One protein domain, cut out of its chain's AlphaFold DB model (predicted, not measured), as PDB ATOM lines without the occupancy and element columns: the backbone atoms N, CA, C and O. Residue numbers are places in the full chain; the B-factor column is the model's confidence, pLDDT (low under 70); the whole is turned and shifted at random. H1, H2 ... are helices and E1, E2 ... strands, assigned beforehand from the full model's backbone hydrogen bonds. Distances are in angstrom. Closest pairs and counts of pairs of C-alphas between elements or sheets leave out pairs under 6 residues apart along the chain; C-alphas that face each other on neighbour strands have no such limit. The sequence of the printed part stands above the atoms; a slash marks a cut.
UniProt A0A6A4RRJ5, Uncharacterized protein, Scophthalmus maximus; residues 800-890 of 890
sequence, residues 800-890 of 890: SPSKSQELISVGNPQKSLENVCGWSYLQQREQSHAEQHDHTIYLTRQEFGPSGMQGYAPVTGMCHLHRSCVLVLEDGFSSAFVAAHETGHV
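Overview. This is residues 800 to 890 of the 890 residues of an uncharacterized protein of Scophthalmus maximus (UniProt A0A6A4RRJ5). Look first at the middle of the model, where a small sheet of two parallel strands, E1 and E2, has the long helix H2 over one face and the short helix H3 over the other. H1 lies at the periphery on H2's side of the sheet, and a long link with no named element, residues 845 to 868, passes along the free edge of E2, where residues 855 to 856 make a short antiparallel pairing with residues 871 to 872. You will find 91 printed residues with three named helices and two named strands, in the order H1, H2, E1, E2, H3. The class is mixed, helices and strands, though only 43 of the 91 residues are in named elements. The whole is compact, with a radius of gyration of the C-alphas of 12.6 A and a rounded outline of 38 by 29 by 22 A.

Along the chain. Begin with E1, residues 840 to 844: find C-alpha 840 at (232.907, 224.221, 136.394), from where the strand runs 12.8 A. Its partner E2, residues 869 to 873, runs 13.6 A. H2, residues 813 to 829, is the longest helix at 24.1 A; it begins at C-alpha 813, at (237.670, 228.394, 121.515). H1, residues 801 to 807, covers 10.1 A. H3, residues 878 to 886, covers 12.9 A and ends at C-alpha 886, at (227.091, 222.599, 127.153).

Arrangement. E1 and E2 are parallel neighbours, with 21 degrees between their directions. Look for N 842 and O 870, 2.9 A apart, and N 872 and O 842, also 2.9 A, both within hydrogen-bond range. Between H2 and E2 the closest C-alphas are those of Cys 821 and Cys 869, 5.4 A apart. Between H3 and E2 they are those of Val 872 and Ala 883, 6.2 A apart. H2 and H3 are apart. H1 and H2 only just touch, with 3 pairs of C-alphas within 8 A, the closest being those of Leu 807 and Asn 819 at 5.3 A; H2 touches H1 with residues 816 to 820 alone. Their lines are about perpendicular, at 76 degrees. In H1, H2 and H3 every O i to N i+4 pair is within hydrogen-bond range.

Size, cuts and confidence. The two C-alphas farthest apart are those of Ala 834 and Ser 851, at 39.0 A. Residues 830 to 835 stand free. The printed part has no cut and ends at residue 890, the chain's last. The link from E1 to E2, 24 residues, is long. The mean pLDDT of the printed part is 78.4; look for values under 70 at residues 830 to 836, 851 to 852, 860 to 861, 875 to 881 and 889 to 890.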
ATOM      1  N   SER A 800     240.293 238.220 138.527       79.00
ATOM      2  CA  SER A 800     240.846 239.515 138.142       79.00
ATOM      3  C   SER A 800     240.963 239.635 136.608       79.00
ATOM      4  O   SER A 800     241.174 238.628 135.921       79.00
ATOM      5  N   PRO A 801     240.848 240.850 136.026       75.31
ATOM      6  CA  PRO A 801     240.858 241.027 134.569       75.31
ATOM      7  C   PRO A 801     242.113 240.469 133.886       75.31
ATOM      8  O   PRO A 801     242.027 239.904 132.798       75.31
ATOM      9  N   SER A 802     243.263 240.565 134.555       76.69
ATOM     10  CA  SER A 802     244.535 239.954 134.156       76.69
ATOM     11  C   SER A 802     244.450 238.430 134.060       76.69
ATOM     12  O   SER A 802     244.914 237.858 133.075       76.69
ATOM     13  N   LYS A 803     243.831 237.761 135.043       80.75
ATOM     14  CA  LYS A 803     243.674 236.301 135.030       80.75
ATOM     15  C   LYS A 803     242.687 235.845 133.956       80.75
ATOM     16  O   LYS A 803     242.952 234.853 133.285       80.75
ATOM     17  N   SER A 804     241.603 236.590 133.726       81.69
ATOM     18  CA  SER A 804     240.663 236.279 132.636       81.69
ATOM     19  C   SER A 804     241.326 236.391 131.251       81.69
ATOM     20  O   SER A 804     241.171 235.499 130.416       81.69
ATOM     21  N   GLN A 805     242.165 237.414 131.036       81.88
ATOM     22  CA  GLN A 805     242.948 237.586 129.801       81.88
ATOM     23  C   GLN A 805     244.022 236.504 129.582       81.88
ATOM     24  O   GLN A 805     244.412 236.260 128.442       81.88
ATOM     25  N   GLU A 806     244.504 235.845 130.639       86.38
ATOM     26  CA  GLU A 806     245.398 234.682 130.527       86.38
ATOM     27  C   GLU A 806     244.647 233.436 130.025       86.38
ATOM     28  O   GLU A 806     245.184 232.652 129.238       86.38
ATOM     29  N   LEU A 807     243.395 233.263 130.467       87.06
ATOM     30  CA  LEU A 807     242.573 232.098 130.143       87.06
ATOM     31  C   LEU A 807     241.920 232.207 128.756       87.06
ATOM     32  O   LEU A 807     241.950 231.235 127.999       87.06
ATOM     33  N   ILE A 808     241.382 233.373 128.381       89.62
ATOM     34  CA  ILE A 808     240.657 233.551 127.113       89.62
ATOM     35  C   ILE A 808     241.596 233.895 125.948       89.62
ATOM     36  O   ILE A 808     242.100 235.011 125.812       89.62
ATOM     37  N   SER A 809     241.764 232.938 125.035       86.56
ATOM     38  CA  SER A 809     242.486 233.104 123.775       86.56
ATOM     39  C   SER A 809     241.512 233.503 122.661       86.56
ATOM     40  O   SER A 809     240.992 232.636 121.961       86.56
ATOM     41  N   VAL A 810     241.298 234.810 122.477       79.00
ATOM     42  CA  VAL A 810     240.375 235.394 121.474       79.00
ATOM     43  C   VAL A 810     240.501 234.713 120.104       79.00
ATOM     44  O   VAL A 810     241.606 234.553 119.579       79.00
ATOM     45  N   GLY A 811     239.365 234.304 119.531       77.88
ATOM     46  CA  GLY A 811     239.291 233.608 118.242       77.88
ATOM     47  C   GLY A 811     239.783 232.151 118.243       77.88
ATOM     48  O   GLY A 811     239.858 231.540 117.178       77.88
ATOM     49  N   ASN A 812     240.122 231.576 119.403       85.25
ATOM     50  CA  ASN A 812     240.489 230.168 119.555       85.25
ATOM     51  C   ASN A 812     239.714 229.526 120.730       85.25
ATOM     52  O   ASN A 812     240.195 229.537 121.874       85.25
ATOM     53  N   PRO A 813     238.531 228.935 120.465       87.38
ATOM     54  CA  PRO A 813     237.670 228.394 121.515       87.38
ATOM     55  C   PRO A 813     238.278 227.140 122.153       87.38
ATOM     56  O   PRO A 813     238.254 227.010 123.372       87.38
ATOM     57  N   GLN A 814     238.927 226.285 121.352       89.19
ATOM     58  CA  GLN A 814     239.633 225.088 121.820       89.19
ATOM     59  C   GLN A 814     240.705 225.433 122.856       89.19
ATOM     60  O   GLN A 814     240.691 224.892 123.958       89.19
ATOM     61  N   LYS A 815     241.597 226.381 122.542       89.69
ATOM     62  CA  LYS A 815     242.656 226.790 123.473       89.69
ATOM     63  C   LYS A 815     242.096 227.497 124.713       89.69
ATOM     64  O   LYS A 815     242.627 227.323 125.804       89.69
ATOM     65  N   SER A 816     241.027 228.280 124.558       92.44
ATOM     66  CA  SER A 816     240.362 228.938 125.691       92.44
ATOM     67  C   SER A 816     239.755 227.910 126.655       92.44
ATOM     68  O   SER A 816     239.948 228.012 127.863       92.44
ATOM     69  N   LEU A 817     239.102 226.872 126.130       91.44
ATOM     70  CA  LEU A 817     238.558 225.769 126.922       91.44
ATOM     71  C   LEU A 817     239.662 224.910 127.565       91.44
ATOM     72  O   LEU A 817     239.555 224.565 128.738       91.44
ATOM     73  N   GLU A 818     240.752 224.617 126.847       90.00
ATOM     74  CA  GLU A 818     241.932 223.926 127.397       90.00
ATOM     75  C   GLU A 818     242.554 224.697 128.574       90.00
ATOM     76  O   GLU A 818     242.837 224.104 129.617       90.00
ATOM     77  N   ASN A 819     242.709 226.019 128.437       91.81
ATOM     78  CA  ASN A 819     243.175 226.901 129.508       91.81
ATOM     79  C   ASN A 819     242.234 226.856 130.730       91.81
ATOM     80  O   ASN A 819     242.695 226.680 131.860       91.81
ATOM     81  N   VAL A 820     240.921 227.002 130.509       91.00
ATOM     82  CA  VAL A 820     239.897 227.042 131.569       91.00
ATOM     83  C   VAL A 820     239.782 225.701 132.304       91.00
ATOM     84  O   VAL A 820     239.858 225.680 133.532       91.00
ATOM     85  N   CYS A 821     239.684 224.577 131.587       89.94
ATOM     86  CA  CYS A 821     239.651 223.241 132.196       89.94
ATOM     87  C   CYS A 821     240.973 222.915 132.909       89.94
ATOM     88  O   CYS A 821     240.953 222.335 133.993       89.94
ATOM     89  N   GLY A 822     242.119 223.328 132.352       89.25
ATOM     90  CA  GLY A 822     243.426 223.175 132.998       89.25
ATOM     91  C   GLY A 822     243.537 223.955 134.311       89.25
ATOM     92  O   GLY A 822     244.012 223.417 135.312       89.25
ATOM     93  N   TRP A 823     243.045 225.198 134.341       89.62
ATOM     94  CA  TRP A 823     242.988 226.012 135.557       89.62
ATOM     95  C   TRP A 823     242.000 225.448 136.591       89.62
ATOM     96  O   TRP A 823     242.361 225.308 137.760       89.62
ATOM     97  N   SER A 824     240.800 225.039 136.163       87.25
ATOM     98  CA  SER A 824     239.795 224.395 137.023       87.25
ATOM     99  C   SER A 824     240.324 223.106 137.664       87.25
ATOM    100  O   SER A 824     240.155 222.885 138.862       87.25
ATOM    101  N   TYR A 825     241.022 222.273 136.889       87.44
ATOM    102  CA  TYR A 825     241.661 221.055 137.387       87.44
ATOM    103  C   TYR A 825     242.719 221.349 138.465       87.44
ATOM    104  O   TYR A 825     242.791 220.639 139.470       87.44
ATOM    105  N   LEU A 826     243.523 222.407 138.291       85.19
ATOM    106  CA  LEU A 826     244.500 222.827 139.303       85.19
ATOM    107  C   LEU A 826     243.816 223.308 140.588       85.19
ATOM    108  O   LEU A 826     244.245 222.904 141.665       85.19
ATOM    109  N   GLN A 827     242.727 224.081 140.479       80.38
ATOM    110  CA  GLN A 827     241.921 224.490 141.633       80.38
ATOM    111  C   GLN A 827     241.432 223.272 142.432       80.38
ATOM    112  O   GLN A 827     241.763 223.147 143.610       80.38
ATOM    113  N   GLN A 828     240.732 222.334 141.788       75.44
ATOM    114  CA  GLN A 828     240.190 221.140 142.457       75.44
ATOM    115  C   GLN A 828     241.270 220.270 143.119       75.44
ATOM    116  O   GLN A 828     241.026 219.662 144.159       75.44
ATOM    117  N   ARG A 829     242.476 220.208 142.540       76.12
ATOM    118  CA  ARG A 829     243.595 219.410 143.068       76.12
ATOM    119  C   ARG A 829     244.247 220.019 144.319       76.12
ATOM    120  O   ARG A 829     244.956 219.313 145.032       76.12
ATOM    121  N   GLU A 830     244.056 221.311 144.570       67.31
ATOM    122  CA  GLU A 830     244.744 222.065 145.631       67.31
ATOM    123  C   GLU A 830     243.832 222.386 146.834       67.31
ATOM    124  O   GLU A 830     244.243 223.092 147.752       67.31
ATOM    125  N   GLN A 831     242.611 221.837 146.851       65.12
ATOM    126  CA  GLN A 831     241.534 222.148 147.804       65.12
ATOM    127  C   GLN A 831     241.119 220.943 148.664       65.12
ATOM    128  O   GLN A 831     241.543 219.808 148.430       65.12
ATOM    129  N   SER A 832     240.304 221.183 149.699       59.50
ATOM    130  CA  SER A 832     239.809 220.110 150.566       59.50
ATOM    131  C   SER A 832     238.587 219.399 149.969       59.50
ATOM    132  O   SER A 832     237.818 219.974 149.200       59.50
ATOM    133  N   HIS A 833     238.334 218.156 150.394       58.94
ATOM    134  CA  HIS A 833     237.136 217.401 149.993       58.94
ATOM    135  C   HIS A 833     235.798 218.058 150.395       58.94
ATOM    136  O   HIS A 833     234.755 217.610 149.932       58.94
ATOM    137  N   ALA A 834     235.799 219.091 151.249       53.72
ATOM    138  CA  ALA A 834     234.594 219.842 151.613       53.72
ATOM    139  C   ALA A 834     234.275 220.998 150.639       53.72
ATOM    140  O   ALA A 834     233.177 221.548 150.689       53.72
ATOM    141  N   GLU A 835     235.222 221.357 149.767       60.59
ATOM    142  CA  GLU A 835     235.149 222.470 148.799       60.59
ATOM    143  C   GLU A 835     235.188 221.959 147.342       60.59
ATOM    144  O   GLU A 835     235.251 222.730 146.379       60.59
ATOM    145  N   GLN A 836     235.178 220.632 147.179       69.50
ATOM    146  CA  GLN A 836     235.259 219.947 145.898       69.50
ATOM    147  C   GLN A 836     233.949 220.108 145.111       69.50
ATOM    148  O   GLN A 836     232.862 219.868 145.629       69.50
ATOM    149  N   HIS A 837     234.076 220.497 143.844       78.81
ATOM    150  CA  HIS A 837     232.983 220.663 142.888       78.81
ATOM    151  C   HIS A 837     233.172 219.684 141.727       78.81
ATOM    152  O   HIS A 837     234.293 219.502 141.251       78.81
ATOM    153  N   ASP A 838     232.087 219.059 141.268       79.38
ATOM    154  CA  ASP A 838     232.154 218.048 140.207       79.38
ATOM    155  C   ASP A 838     232.361 218.655 138.811       79.38
ATOM    156  O   ASP A 838     232.918 217.994 137.935       79.38
ATOM    157  N   HIS A 839     231.930 219.904 138.594       84.94
ATOM    158  CA  HIS A 839     231.936 220.582 137.295       84.94
ATOM    159  C   HIS A 839     232.088 222.108 137.431       84.94
ATOM    160  O   HIS A 839     231.692 222.676 138.450       84.94
ATOM    161  N   THR A 840     232.622 222.772 136.397       87.75
ATOM    162  CA  THR A 840     232.907 224.221 136.394       87.75
ATOM    163  C   THR A 840     232.329 224.931 135.171       87.75
ATOM    164  O   THR A 840     232.740 224.674 134.042       87.75
ATOM    165  N   ILE A 841     231.442 225.899 135.393       88.69
ATOM    166  CA  ILE A 841     230.908 226.772 134.339       88.69
ATOM    167  C   ILE A 841     231.715 228.076 134.330       88.69
ATOM    168  O   ILE A 841     231.721 228.804 135.321       88.69
ATOM    169  N   TYR A 842     232.404 228.378 133.226       89.00
ATOM    170  CA  TYR A 842     233.155 229.626 133.062       89.00
ATOM    171  C   TYR A 842     232.353 230.631 132.234       89.00
ATOM    172  O   TYR A 842     232.238 230.490 131.014       89.00
ATOM    173  N   LEU A 843     231.832 231.661 132.901       85.94
ATOM    174  CA  LEU A 843     231.115 232.776 132.281       85.94
ATOM    175  C   LEU A 843     232.095 233.863 131.816       85.94
ATOM    176  O   LEU A 843     232.966 234.293 132.574       85.94
ATOM    177  N   THR A 844     231.957 234.330 130.572       80.50
ATOM    178  CA  THR A 844     232.832 235.367 130.001       80.50
ATOM    179  C   THR A 844     232.085 236.391 129.146       80.50
ATOM    180  O   THR A 844     231.317 236.029 128.264       80.50
ATOM    181  N   ARG A 845     232.384 237.686 129.332       77.25
ATOM    182  CA  ARG A 845     231.981 238.783 128.418       77.25
ATOM    183  C   ARG A 845     233.041 239.084 127.336       77.25
ATOM    184  O   ARG A 845     233.039 240.159 126.738       77.25
ATOM    185  N   GLN A 846     233.993 238.173 127.125       78.56
ATOM    186  CA  GLN A 846     235.053 238.260 126.114       78.56
ATOM    187  C   GLN A 846     234.885 237.130 125.092       78.56
ATOM    188  O   GLN A 846     234.868 235.958 125.471       78.56
ATOM    189  N   GLU A 847     234.812 237.480 123.802       77.62
ATOM    190  CA  GLU A 847     234.688 236.503 122.716       77.62
ATOM    191  C   GLU A 847     235.902 235.561 122.657       77.62
ATOM    192  O   GLU A 847     237.053 235.984 122.504       77.62
ATOM    193  N   PHE A 848     235.629 234.262 122.770       81.19
ATOM    194  CA  PHE A 848     236.614 233.178 122.692       81.19
ATOM    195  C   PHE A 848     236.524 232.394 121.371       81.19
ATOM    196  O   PHE A 848     237.523 231.838 120.920       81.19
ATOM    197  N   GLY A 849     235.340 232.353 120.756       80.12
ATOM    198  CA  GLY A 849     235.044 231.628 119.520       80.12
ATOM    199  C   GLY A 849     234.899 232.525 118.283       80.12
ATOM    200  O   GLY A 849     235.130 233.730 118.360       80.12
ATOM    201  N   PRO A 850     234.514 231.953 117.126       74.06
ATOM    202  CA  PRO A 850     234.010 232.726 115.992       74.06
ATOM    203  C   PRO A 850     232.658 233.377 116.331       74.06
ATOM    204  O   PRO A 850     231.880 232.828 117.115       74.06
ATOM    205  N   SER A 851     232.353 234.517 115.709       62.28
ATOM    206  CA  SER A 851     231.151 235.313 115.994       62.28
ATOM    207  C   SER A 851     229.861 234.483 115.911       62.28
ATOM    208  O   SER A 851     229.568 233.863 114.887       62.28
ATOM    209  N   GLY A 852     229.083 234.482 116.998       64.12
ATOM    210  CA  GLY A 852     227.880 233.655 117.161       64.12
ATOM    211  C   GLY A 852     228.091 232.329 117.908       64.12
ATOM    212  O   GLY A 852     227.112 231.635 118.165       64.12
ATOM    213  N   MET A 853     229.322 231.977 118.297       73.88
ATOM    214  CA  MET A 853     229.577 230.898 119.260       73.88
ATOM    215  C   MET A 853     229.299 231.392 120.688       73.88
ATOM    216  O   MET A 853     230.079 232.171 121.233       73.88
ATOM    217  N   GLN A 854     228.201 230.927 121.288       80.94
ATOM    218  CA  GLN A 854     227.840 231.245 122.678       80.94
ATOM    219  C   GLN A 854     228.379 230.221 123.694       80.94
ATOM    220  O   GLN A 854     228.569 230.574 124.852       80.94
ATOM    221  N   GLY A 855     228.645 228.976 123.293       86.00
ATOM    222  CA  GLY A 855     229.086 227.894 124.184       86.00
ATOM    223  C   GLY A 855     230.196 227.036 123.576       86.00
ATOM    224  O   GLY A 855     230.376 227.023 122.353       86.00
ATOM    225  N   TYR A 856     230.980 226.376 124.435       89.19
ATOM    226  CA  TYR A 856     231.955 225.358 124.042       89.19
ATOM    227  C   TYR A 856     232.309 224.400 125.201       89.19
ATOM    228  O   TYR A 856     232.843 224.832 126.229       89.19
ATOM    229  N   ALA A 857     232.082 223.097 125.009       87.94
ATOM    230  CA  ALA A 857     232.372 222.029 125.971       87.94
ATOM    231  C   ALA A 857     233.202 220.866 125.388       87.94
ATOM    232  O   ALA A 857     233.175 220.608 124.180       87.94
ATOM    233  N   PRO A 858     233.884 220.071 126.237       82.50
ATOM    234  CA  PRO A 858     234.432 218.782 125.839       82.50
ATOM    235  C   PRO A 858     233.312 217.737 125.745       82.50
ATOM    236  O   PRO A 858     232.695 217.392 126.751       82.50
ATOM    237  N   VAL A 859     233.102 217.168 124.556       78.50
ATOM    238  CA  VAL A 859     232.192 216.022 124.374       78.50
ATOM    239  C   VAL A 859     232.636 214.854 125.265       78.50
ATOM    240  O   VAL A 859     233.814 214.483 125.248       78.50
ATOM    241  N   THR A 860     231.682 214.306 126.026       67.50
ATOM    242  CA  THR A 860     231.862 213.257 127.047       67.50
ATOM    243  C   THR A 860     232.911 213.605 128.113       67.50
ATOM    244  O   THR A 860     233.810 212.821 128.442       67.50
ATOM    245  N   GLY A 861     232.837 214.844 128.614       63.12
ATOM    246  CA  GLY A 861     233.834 215.441 129.506       63.12
ATOM    247  C   GLY A 861     233.576 215.298 131.010       63.12
ATOM    248  O   GLY A 861     234.535 215.164 131.772       63.12
ATOM    249  N   MET A 862     232.317 215.319 131.462       70.12
ATOM    250  CA  MET A 862     231.987 215.624 132.868       70.12
ATOM    251  C   MET A 862     232.505 214.583 133.878       70.12
ATOM    252  O   MET A 862     232.973 214.934 134.956       70.12
ATOM    253  N   CYS A 863     232.540 213.299 133.511       71.75
ATOM    254  CA  CYS A 863     233.098 212.229 134.354       71.75
ATOM    255  C   CYS A 863     234.644 212.238 134.458       71.75
ATOM    256  O   CYS A 863     235.246 211.308 135.009       71.75
ATOM    257  N   HIS A 864     235.322 213.248 133.904       77.50
ATOM    258  CA  HIS A 864     236.775 213.370 133.895       77.50
ATOM    259  C   HIS A 864     237.226 214.738 134.414       77.50
ATOM    260  O   HIS A 864     237.028 215.757 133.767       77.50
ATOM    261  N   LEU A 865     237.961 214.748 135.531       74.06
ATOM    262  CA  LEU A 865     238.405 215.963 136.242       74.06
ATOM    263  C   LEU A 865     239.144 217.010 135.374       74.06
ATOM    264  O   LEU A 865     239.160 218.187 135.700       74.06
ATOM    265  N   HIS A 866     239.764 216.588 134.267       80.69
ATOM    266  CA  HIS A 866     240.490 217.450 133.323       80.69
ATOM    267  C   HIS A 866     239.633 217.949 132.136       80.69
ATOM    268  O   HIS A 866     240.153 218.596 131.229       80.69
ATOM    269  N   ARG A 867     238.342 217.595 132.112       82.25
ATOM    270  CA  ARG A 867     237.327 217.952 131.102       82.25
ATOM    271  C   ARG A 867     235.987 218.355 131.725       82.25
ATOM    272  O   ARG A 867     235.037 218.618 130.999       82.25
ATOM    273  N   SER A 868     235.896 218.409 133.052       85.69
ATOM    274  CA  SER A 868     234.679 218.817 133.748       85.69
ATOM    275  C   SER A 868     234.591 220.345 133.853       85.69
ATOM    276  O   SER A 868     234.519 220.919 134.938       85.69
ATOM    277  N   CYS A 869     234.647 221.010 132.698       88.44
ATOM    278  CA  CYS A 869     234.358 222.429 132.575       88.44
ATOM    279  C   CYS A 869     233.641 222.741 131.257       88.44
ATOM    280  O   CYS A 869     233.790 222.008 130.278       88.44
ATOM    281  N   VAL A 870     232.932 223.868 131.227       89.62
ATOM    282  CA  VAL A 870     232.368 224.471 130.012       89.62
ATOM    283  C   VAL A 870     232.710 225.952 129.940       89.62
ATOM    284  O   VAL A 870     232.869 226.618 130.966       89.62
ATOM    285  N   LEU A 871     232.815 226.471 128.718       88.75
ATOM    286  CA  LEU A 871     233.070 227.878 128.438       88.75
ATOM    287  C   LEU A 871     231.829 228.500 127.792       88.75
ATOM    288  O   LEU A 871     231.388 228.045 126.739       88.75
ATOM    289  N   VAL A 872     231.261 229.522 128.435       85.06
ATOM    290  CA  VAL A 872     229.975 230.124 128.052       85.06
ATOM    291  C   VAL A 872     230.116 231.642 127.952       85.06
ATOM    292  O   VAL A 872     230.621 232.306 128.861       85.06
ATOM    293  N   LEU A 873     229.668 232.195 126.827       80.75
ATOM    294  CA  LEU A 873     229.551 233.627 126.604       80.75
ATOM    295  C   LEU A 873     228.365 234.143 127.425       80.75
ATOM    296  O   LEU A 873     227.250 233.645 127.298       80.75
ATOM    297  N   GLU A 874     228.619 235.120 128.284       75.62
ATOM    298  CA  GLU A 874     227.611 235.675 129.177       75.62
ATOM    299  C   GLU A 874     226.962 236.901 128.522       75.62
ATOM    300  O   GLU A 874     227.611 237.929 128.304       75.62
ATOM    301  N   ASP A 875     225.692 236.736 128.153       59.59
ATOM    302  CA  ASP A 875     224.843 237.702 127.450       59.59
ATOM    303  C   ASP A 875     223.513 237.967 128.193       59.59
ATOM    304  O   ASP A 875     222.507 238.339 127.587       59.59
ATOM    305  N   GLY A 876     223.513 237.794 129.521       59.03
ATOM    306  CA  GLY A 876     222.326 237.766 130.376       59.03
ATOM    307  C   GLY A 876     221.736 236.358 130.538       59.03
ATOM    308  O   GLY A 876     222.406 235.346 130.316       59.03
ATOM    309  N   PHE A 877     220.458 236.284 130.926       57.16
ATOM    310  CA  PHE A 877     219.749 235.036 131.263       57.16
ATOM    311  C   PHE A 877     219.724 233.973 130.137       57.16
ATOM    312  O   PHE A 877     219.594 232.778 130.399       57.16
ATOM    313  N   SER A 878     219.923 234.352 128.870       60.31
ATOM    314  CA  SER A 878     220.106 233.400 127.758       60.31
ATOM    315  C   SER A 878     221.294 232.454 127.952       60.31
ATOM    316  O   SER A 878     221.221 231.293 127.534       60.31
ATOM    317  N   SER A 879     222.352 232.912 128.623       69.44
ATOM    318  CA  SER A 879     223.538 232.105 128.909       69.44
ATOM    319  C   SER A 879     223.243 230.886 129.795       69.44
ATOM    320  O   SER A 879     223.948 229.887 129.674       69.44
ATOM    321  N   ALA A 880     222.169 230.891 130.599       68.38
ATOM    322  CA  ALA A 880     221.748 229.731 131.395       68.38
ATOM    323  C   ALA A 880     221.303 228.550 130.510       68.38
ATOM    324  O   ALA A 880     221.668 227.401 130.766       68.38
ATOM    325  N   PHE A 881     220.587 228.819 129.412       69.19
ATOM    326  CA  PHE A 881     220.210 227.790 128.432       69.19
ATOM    327  C   PHE A 881     221.421 227.242 127.672       69.19
ATOM    328  O   PHE A 881     221.487 226.043 127.400       69.19
ATOM    329  N   VAL A 882     222.378 228.112 127.333       77.31
ATOM    330  CA  VAL A 882     223.634 227.704 126.689       77.31
ATOM    331  C   VAL A 882     224.440 226.829 127.645       77.31
ATOM    332  O   VAL A 882     224.843 225.734 127.272       77.31
ATOM    333  N   ALA A 883     224.594 227.248 128.900       79.00
ATOM    334  CA  ALA A 883     225.282 226.467 129.915       79.00
ATOM    335  C   ALA A 883     224.631 225.098 130.128       79.00
ATOM    336  O   ALA A 883     225.338 224.105 130.028       79.00
ATOM    337  N   ALA A 884     223.307 225.018 130.305       76.19
ATOM    338  CA  ALA A 884     222.601 223.741 130.444       76.19
ATOM    339  C   ALA A 884     222.741 222.820 129.209       76.19
ATOM    340  O   ALA A 884     222.705 221.595 129.343       76.19
ATOM    341  N   HIS A 885     222.928 223.382 128.007       80.31
ATOM    342  CA  HIS A 885     223.254 222.608 126.805       80.31
ATOM    343  C   HIS A 885     224.688 222.066 126.846       80.31
ATOM    344  O   HIS A 885     224.896 220.863 126.692       80.31
ATOM    345  N   GLU A 886     225.665 222.938 127.107       84.19
ATOM    346  CA  GLU A 886     227.091 222.599 127.153       84.19
ATOM    347  C   GLU A 886     227.409 221.618 128.300       84.19
ATOM    348  O   GLU A 886     228.101 220.622 128.089       84.19
ATOM    349  N   THR A 887     226.843 221.818 129.501       78.25
ATOM    350  CA  THR A 887     226.943 220.856 130.618       78.25
ATOM    351  C   THR A 887     226.165 219.567 130.345       78.25
ATOM    352  O   THR A 887     226.389 218.554 131.001       78.25
ATOM    353  N   GLY A 888     225.276 219.570 129.344       72.44
ATOM    354  CA  GLY A 888     224.590 218.393 128.815       72.44
ATOM    355  C   GLY A 888     225.464 217.485 127.938       72.44
ATOM    356  O   GLY A 888     225.029 216.383 127.604       72.44
ATOM    357  N   HIS A 889     226.697 217.877 127.593       69.12
ATOM    358  CA  HIS A 889     227.658 217.051 126.839       69.12
ATOM    359  C   HIS A 889     228.415 216.016 127.715       69.12
ATOM    360  O   HIS A 889     229.626 215.813 127.572       69.12
ATOM    361  N   VAL A 890     227.664 215.352 128.605       58.53
ATOM    362  CA  VAL A 890     228.093 214.348 129.606       58.53
ATOM    363  C   VAL A 890     228.665 213.071 128.989       58.53
ATOM    364  O   VAL A 890     228.051 212.534 128.042       58.53
TER     365      VAL A 890